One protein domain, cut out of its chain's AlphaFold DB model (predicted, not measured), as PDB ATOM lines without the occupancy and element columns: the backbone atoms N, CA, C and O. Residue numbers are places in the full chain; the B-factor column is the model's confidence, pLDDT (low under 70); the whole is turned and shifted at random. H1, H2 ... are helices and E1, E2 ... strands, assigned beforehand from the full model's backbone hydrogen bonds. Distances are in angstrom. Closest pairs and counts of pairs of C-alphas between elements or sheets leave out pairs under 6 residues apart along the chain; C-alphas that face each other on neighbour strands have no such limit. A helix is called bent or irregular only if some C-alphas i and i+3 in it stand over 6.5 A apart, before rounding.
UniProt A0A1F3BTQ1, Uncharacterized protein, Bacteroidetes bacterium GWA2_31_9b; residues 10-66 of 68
ATOM      1  N   PRO A  10     173.916 147.374 148.324       92.62
ATOM      2  CA  PRO A  10     173.649 147.857 146.972       92.62
ATOM      3  C   PRO A  10     172.813 149.143 147.008       92.62
ATOM      4  O   PRO A  10     171.864 149.264 147.794       92.62
ATOM      5  N   ALA A  11     173.195 150.114 146.182       91.50
ATOM      6  CA  ALA A  11     172.386 151.296 145.923       91.50
ATOM      7  C   ALA A  11     171.200 150.939 144.998       91.50
ATOM      8  O   ALA A  11     171.197 149.863 144.395       91.50
ATOM      9  N   PRO A  12     170.168 151.798 144.888       89.81
ATOM     10  CA  PRO A  12     169.103 151.599 143.906       89.81
ATOM     11  C   PRO A  12     169.669 151.409 142.492       89.81
ATOM     12  O   PRO A  12     170.603 152.117 142.115       89.81
ATOM     13  N   GLU A  13     169.071 150.515 141.698       80.50
ATOM     14  CA  GLU A  13     169.563 150.146 140.355       80.50
ATOM     15  C   GLU A  13     169.800 151.354 139.437       80.50
ATOM     16  O   GLU A  13     170.736 151.353 138.648       80.50
ATOM     17  N   VAL A  14     169.006 152.419 139.588       81.69
ATOM     18  CA  VAL A  14     169.124 153.658 138.799       81.69
ATOM     19  C   VAL A  14     170.447 154.398 139.047       81.69
ATOM     20  O   VAL A  14     170.948 155.070 138.151       81.69
ATOM     21  N   MET A  15     171.016 154.299 140.254       82.69
ATOM     22  CA  MET A  15     172.319 154.893 140.583       82.69
ATOM     23  C   MET A  15     173.487 153.947 140.277       82.69
ATOM     24  O   MET A  15     174.582 154.422 139.974       82.69
ATOM     25  N   GLY A  16     173.267 152.631 140.379       87.19
ATOM     26  CA  GLY A  16     174.345 151.636 140.425       87.19
ATOM     27  C   GLY A  16     175.231 151.793 141.670       87.19
ATOM     28  O   GLY A  16     175.070 152.736 142.439       87.19
ATOM     29  N   GLY A  17     176.176 150.877 141.899       92.69
ATOM     30  CA  GLY A  17     177.140 150.990 143.003       92.69
ATOM     31  C   GLY A  17     176.616 150.596 144.392       92.69
ATOM     32  O   GLY A  17     175.664 149.823 144.536       92.69
ATOM     33  N   TYR A  18     177.295 151.080 145.439       95.00
ATOM     34  CA  TYR A  18     177.156 150.572 146.807       95.00
ATOM     35  C   TYR A  18     177.237 151.676 147.864       95.00
ATOM     36  O   TYR A  18     177.894 152.696 147.693       95.00
ATOM     37  N   TYR A  19     176.595 151.437 149.002       94.88
ATOM     38  CA  TYR A  19     176.717 152.209 150.226       94.88
ATOM     39  C   TYR A  19     177.556 151.442 151.242       94.88
ATOM     40  O   TYR A  19     177.152 150.359 151.675       94.88
ATOM     41  N   ILE A  20     178.666 152.039 151.665       94.69
ATOM     42  CA  ILE A  20     179.581 151.486 152.666       94.69
ATOM     43  C   ILE A  20     179.497 152.258 153.988       94.69
ATOM     44  O   ILE A  20     179.222 153.462 153.973       94.69
ATOM     45  N   PRO A  21     179.685 151.598 155.143       95.50
ATOM     46  CA  PRO A  21     179.744 152.271 156.434       95.50
ATOM     47  C   PRO A  21     181.042 153.076 156.583       95.50
ATOM     48  O   PRO A  21     182.130 152.569 156.342       95.50
ATOM     49  N   VAL A  22     180.923 154.319 157.038       94.81
ATOM     50  CA  VAL A  22     182.043 155.228 157.307       94.81
ATOM     51  C   VAL A  22     181.804 155.915 158.645       94.81
ATOM     52  O   VAL A  22     180.694 156.380 158.932       94.81
ATOM     53  N   ARG A  23     182.827 155.967 159.493       95.88
ATOM     54  CA  ARG A  23     182.752 156.609 160.804       95.88
ATOM     55  C   ARG A  23     182.976 158.106 160.661       95.88
ATOM     56  O   ARG A  23     184.021 158.540 160.204       95.88
ATOM     57  N   ASN A  24     182.013 158.897 161.109       93.50
ATOM     58  CA  ASN A  24     182.175 160.338 161.166       93.50
ATOM     59  C   ASN A  24     183.211 160.717 162.238       93.50
ATOM     60  O   ASN A  24     183.059 160.343 163.404       93.50
ATOM     61  N   ASP A  25     184.229 161.482 161.849       92.50
ATOM     62  CA  ASP A  25     185.335 161.901 162.716       92.50
ATOM     63  C   ASP A  25     184.898 162.771 163.905       92.50
ATOM     64  O   ASP A  25     185.521 162.740 164.963       92.50
ATOM     65  N   TRP A  26     183.819 163.547 163.760       89.69
ATOM     66  CA  TRP A  26     183.401 164.520 164.773       89.69
ATOM     67  C   TRP A  26     182.569 163.908 165.896       89.69
ATOM     68  O   TRP A  26     182.683 164.318 167.048       89.69
ATOM     69  N   ASN A  27     181.683 162.967 165.574       92.94
ATOM     70  CA  ASN A  27     180.724 162.423 166.541       92.94
ATOM     71  C   ASN A  27     180.784 160.896 166.687       92.94
ATOM     72  O   ASN A  27     179.938 160.323 167.375       92.94
ATOM     73  N   ASN A  28     181.756 160.240 166.045       91.06
ATOM     74  CA  ASN A  28     181.944 158.787 166.017       91.06
ATOM     75  C   ASN A  28     180.731 157.982 165.514       91.06
ATOM     76  O   ASN A  28     180.719 156.752 165.619       91.06
ATOM     77  N   LYS A  29     179.707 158.632 164.946       94.50
ATOM     78  CA  LYS A  29     178.552 157.933 164.381       94.50
ATOM     79  C   LYS A  29     178.941 157.295 163.058       94.50
ATOM     80  O   LYS A  29     179.566 157.925 162.207       94.50
ATOM     81  N   VAL A  30     178.517 156.053 162.862       93.69
ATOM     82  CA  VAL A  30     178.656 155.376 161.573       93.69
ATOM     83  C   VAL A  30     177.545 155.866 160.649       93.69
ATOM     84  O   VAL A  30     176.359 155.745 160.955       93.69
ATOM     85  N   THR A  31     177.943 156.448 159.527       93.50
ATOM     86  CA  THR A  31     177.068 156.859 158.427       93.50
ATOM     87  C   THR A  31     177.346 155.986 157.210       93.50
ATOM     88  O   THR A  31     178.253 155.158 157.237       93.50
ATOM     89  N   ARG A  32     176.552 156.118 156.146       93.06
ATOM     90  CA  ARG A  32     176.801 155.407 154.889       93.06
ATOM     91  C   ARG A  32     177.240 156.378 153.802       93.06
ATOM     92  O   ARG A  32     176.587 157.402 153.604       93.06
ATOM     93  N   ARG A  33     178.307 156.034 153.083       94.44
ATOM     94  CA  ARG A  33     178.811 156.782 151.925       94.44
ATOM     95  C   ARG A  33     178.677 155.956 150.660       94.44
ATOM     96  O   ARG A  33     178.772 154.734 150.697       94.44
ATOM     97  N   PHE A  34     178.390 156.644 149.565       94.12
ATOM     98  CA  PHE A  34     178.251 156.038 148.253       94.12
ATOM     99  C   PHE A  34     179.625 155.798 147.626       94.12
ATOM    100  O   PHE A  34     180.479 156.683 147.672       94.12
ATOM    101  N   ILE A  35     179.794 154.640 146.999       93.50
ATOM    102  CA  ILE A  35     180.896 154.322 146.094       93.50
ATOM    103  C   ILE A  35     180.327 153.752 144.797       93.50
ATOM    104  O   ILE A  35     179.320 153.035 144.807       93.50
ATOM    105  N   SER A  36     180.966 154.066 143.671       92.44
ATOM    106  CA  SER A  36     180.546 153.505 142.390       92.44
ATOM    107  C   SER A  36     180.900 152.017 142.304       92.44
ATOM    108  O   SER A  36     181.720 151.501 143.064       92.44
ATOM    109  N   GLU A  37     180.296 151.308 141.354       91.44
ATOM    110  CA  GLU A  37     180.634 149.902 141.105       91.44
ATOM    111  C   GLU A  37     182.101 149.721 140.697       91.44
ATOM    112  O   GLU A  37     182.737 148.761 141.124       91.44
ATOM    113  N   LYS A  38     182.656 150.687 139.954       90.06
ATOM    114  CA  LYS A  38     184.063 150.699 139.527       90.06
ATOM    115  C   LYS A  38     185.023 150.882 140.698       90.06
ATOM    116  O   LYS A  38     186.108 150.319 140.692       90.06
ATOM    117  N   ASP A  39     184.612 151.653 141.703       91.56
ATOM    118  CA  ASP A  39     185.448 151.934 142.870       91.56
ATOM    119  C   ASP A  39     185.378 150.827 143.930       91.56
ATOM    120  O   ASP A  39     186.191 150.815 144.850       91.56
ATOM    121  N   LYS A  40     184.410 149.903 143.836       92.00
ATOM    122  CA  LYS A  40     184.220 148.846 144.839       92.00
ATOM    123  C   LYS A  40     185.456 147.968 144.989       92.00
ATOM    124  O   LYS A  40     185.842 147.676 146.115       92.00
ATOM    125  N   GLU A  41     186.036 147.532 143.875       91.81
ATOM    126  CA  GLU A  41     187.207 146.651 143.887       91.81
ATOM    127  C   GLU A  41     188.417 147.376 144.479       91.81
ATOM    128  O   GLU A  41     188.982 146.903 145.459       91.81
ATOM    129  N   ALA A  42     188.705 148.593 144.005       91.94
ATOM    130  CA  ALA A  42     189.786 149.424 144.537       91.94
ATOM    131  C   ALA A  42     189.618 149.741 146.035       91.94
ATOM    132  O   ALA A  42     190.589 149.754 146.790       91.94
ATOM    133  N   TYR A  43     188.383 149.980 146.489       93.75
ATOM    134  CA  TYR A  43     188.097 150.171 147.910       93.75
ATOM    135  C   TYR A  43     188.380 148.894 148.711       93.75
ATOM    136  O   TYR A  43     189.041 148.942 149.748       93.75
ATOM    137  N   PHE A  44     187.880 147.752 148.233       92.81
ATOM    138  CA  PHE A  44     188.012 146.469 148.916       92.81
ATOM    139  C   PHE A  44     189.466 145.988 148.979       92.81
ATOM    140  O   PHE A  44     189.883 145.472 150.010       92.81
ATOM    141  N   GLU A  45     190.259 146.194 147.930       92.88
ATOM    142  CA  GLU A  45     191.687 145.857 147.942       92.88
ATOM    143  C   GLU A  45     192.473 146.679 148.968       92.88
ATOM    144  O   GLU A  45     193.407 146.169 149.585       92.88
ATOM    145  N   GLN A  46     192.092 147.943 149.175       93.62
ATOM    146  CA  GLN A  46     192.820 148.847 150.061       93.62
ATOM    147  C   GLN A  46     192.382 148.754 151.530       93.62
ATOM    148  O   GLN A  46     193.230 148.835 152.418       93.62
ATOM    149  N   PHE A  47     191.082 148.604 151.794       93.75
ATOM    150  CA  PHE A  47     190.512 148.660 153.149       93.75
ATOM    151  C   PHE A  47     189.696 147.418 153.538       93.75
ATOM    152  O   PHE A  47     189.316 147.263 154.697       93.75
ATOM    153  N   GLY A  48     189.385 146.528 152.593       92.06
ATOM    154  CA  GLY A  48     188.524 145.370 152.835       92.06
ATOM    155  C   GLY A  48     187.117 145.767 153.294       92.06
ATOM    156  O   GLY A  48     186.428 146.554 152.644       92.06
ATOM    157  N   GLU A  49     186.689 145.196 154.422       93.00
ATOM    158  CA  GLU A  49     185.423 145.511 155.102       93.00
ATOM    159  C   GLU A  49     185.656 146.303 156.406       93.00
ATOM    160  O   GLU A  49     184.920 146.156 157.387       93.00
ATOM    161  N   GLU A  50     186.705 147.130 156.452       93.31
ATOM    162  CA  GLU A  50     186.996 147.992 157.597       93.31
ATOM    163  C   GLU A  50     186.173 149.290 157.568       93.31
ATOM    164  O   GLU A  50     186.073 149.975 156.551       93.31
ATOM    165  N   ILE A  51     185.593 149.672 158.713       93.31
ATOM    166  CA  ILE A  51     184.907 150.964 158.856       93.31
ATOM    167  C   ILE A  51     185.957 152.056 159.072       93.31
ATOM    168  O   ILE A  51     186.349 152.331 160.209       93.31
ATOM    169  N   ILE A  52     186.363 152.696 157.981       94.88
ATOM    170  CA  ILE A  52     187.292 153.831 157.997       94.88
ATOM    171  C   ILE A  52     186.612 155.135 158.435       94.88
ATOM    172  O   ILE A  52     185.380 155.221 158.524       94.88
ATOM    173  N   THR A  53     187.416 156.161 158.707       96.06
ATOM    174  CA  THR A  53     186.914 157.500 159.030       96.06
ATOM    175  C   THR A  53     186.416 158.252 157.793       96.06
ATOM    176  O   THR A  53     186.723 157.895 156.653       96.06
ATOM    177  N   GLU A  54     185.624 159.305 157.994       94.19
ATOM    178  CA  GLU A  54     185.126 160.155 156.912       94.19
ATOM    179  C   GLU A  54     186.273 160.899 156.227       94.19
ATOM    180  O   GLU A  54     186.267 161.041 155.002       94.19
ATOM    181  N   ASN A  55     187.293 161.283 156.994       94.44
ATOM    182  CA  ASN A  55     188.509 161.878 156.462       94.44
ATOM    183  C   ASN A  55     189.318 160.886 155.604       94.44
ATOM    184  O   ASN A  55     189.722 161.233 154.494       94.44
ATOM    185  N   ASP A  56     189.505 159.641 156.061       94.75
ATOM    186  CA  ASP A  56     190.198 158.600 155.282       94.75
ATOM    187  C   ASP A  56     189.444 158.269 153.993       94.75
ATOM    188  O   ASP A  56     190.044 158.199 152.917       94.75
ATOM    189  N   PHE A  57     188.116 158.143 154.084       94.75
ATOM    190  CA  PHE A  57     187.254 157.945 152.925       94.75
ATOM    191  C   PHE A  57     187.407 159.085 151.916       94.75
ATOM    192  O   PHE A  57     187.585 158.837 150.725       94.75
ATOM    193  N   PHE A  58     187.360 160.337 152.376       92.25
ATOM    194  CA  PHE A  58     187.477 161.497 151.499       92.25
ATOM    195  C   PHE A  58     188.863 161.595 150.852       92.25
ATOM    196  O   PHE A  58     188.955 161.872 149.657       92.25
ATOM    197  N   ASN A  59     189.933 161.326 151.601       93.50
ATOM    198  CA  ASN A  59     191.297 161.317 151.072       93.50
ATOM    199  C   ASN A  59     191.481 160.234 150.004       93.50
ATOM    200  O   ASN A  59     192.032 160.507 148.937       93.50
ATOM    201  N   TRP A  60     190.972 159.027 150.252       93.62
ATOM    202  CA  TRP A  60     190.972 157.950 149.268       93.62
ATOM    203  C   TRP A  60     190.157 158.304 148.022       93.62
ATOM    204  O   TRP A  60     190.645 158.158 146.901       93.62
ATOM    205  N   TRP A  61     188.932 158.799 148.208       90.56
ATOM    206  CA  TRP A  61     188.055 159.161 147.101       90.56
ATOM    207  C   TRP A  61     188.697 160.254 146.249       90.56
ATOM    208  O   TRP A  61     188.783 160.120 145.033       90.56
ATOM    209  N   LYS A  62     189.249 161.290 146.888       89.06
ATOM    210  CA  LYS A  62     189.979 162.363 146.213       89.06
ATOM    211  C   LYS A  62     191.144 161.818 145.390       89.06
ATOM    212  O   LYS A  62     191.245 162.184 144.226       89.06
ATOM    213  N   ASN A  63     191.970 160.934 145.959       88.06
ATOM    214  CA  ASN A  63     193.127 160.341 145.279       88.06
ATOM    215  C   ASN A  63     192.736 159.537 144.026       88.06
ATOM    216  O   ASN A  63     193.441 159.602 143.021       88.06
ATOM    217  N   ASN A  64     191.607 158.828 144.065       84.06
ATOM    218  CA  ASN A  64     191.121 158.018 142.942       84.06
ATOM    219  C   ASN A  64     190.287 158.806 141.918       84.06
ATOM    220  O   ASN A  64     190.200 158.404 140.762       84.06
ATOM    221  N   HIS A  65     189.705 159.941 142.316       78.62
ATOM    222  CA  HIS A  65     188.836 160.782 141.479       78.62
ATOM    223  C   HIS A  65     189.483 162.121 141.109       78.62
ATOM    224  O   HIS A  65     188.776 163.092 140.838       78.62
ATOM    225  N   HIS A  66     190.820 162.206 141.092       62.09
ATOM    226  CA  HIS A  66     191.517 163.410 140.633       62.09
ATOM    227  C   HIS A  66     191.037 163.799 139.224       62.09
ATOM    228  O   HIS A  66     191.409 163.180 138.227       62.09
TER     229      HIS A  66
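This is residues 10 to 66 of the 68 residues of an uncharacterized protein of Bacteroidetes bacterium GWA2_31_9b (UniProt A0A1F3BTQ1). A two-stranded hairpin, E1 and E2, has two short helices, H1 and H2, on one side of it. The loop before E1 and the turn between the strands lie at opposite ends of the longest axis. The 57 printed residues run E1, E2, H1, H2, with an antiparallel sheet, class mixed. The whole is compact, radius of gyration of the C-alphas 11.2 A, spanning 31 by 23 by 20 A.

E1 is residues 18 to 23, 16.2 A long, from C-alpha 18 at (177.156, 150.572, 146.807). E2 is residues 30 to 35, 15.7 A. H1 is residues 37 to 47, 15.6 A, and H2 residues 54 to 64, 15.4 A, ending at (191.121, 158.018, 142.942).

In the hairpin, N 20 and O 33 are 2.9 A apart, within hydrogen-bond range. The closest C-alphas of E1 and H2, Arg 23 and Glu 54, are 5.8 A apart; those of E1 and H1, Tyr 18 and Glu 37, 6.7 A. H1 and H2 are near each other, closest C-alphas 8.3 A. H1 is only just irregular, C-alphas 38 and 41 being 6.7 A apart. Every O i to N i+4 pair is within hydrogen-bond range in H2, 5 of 7 in H1.

The printed part has no cut and no long link; residue 66 is under pLDDT 70.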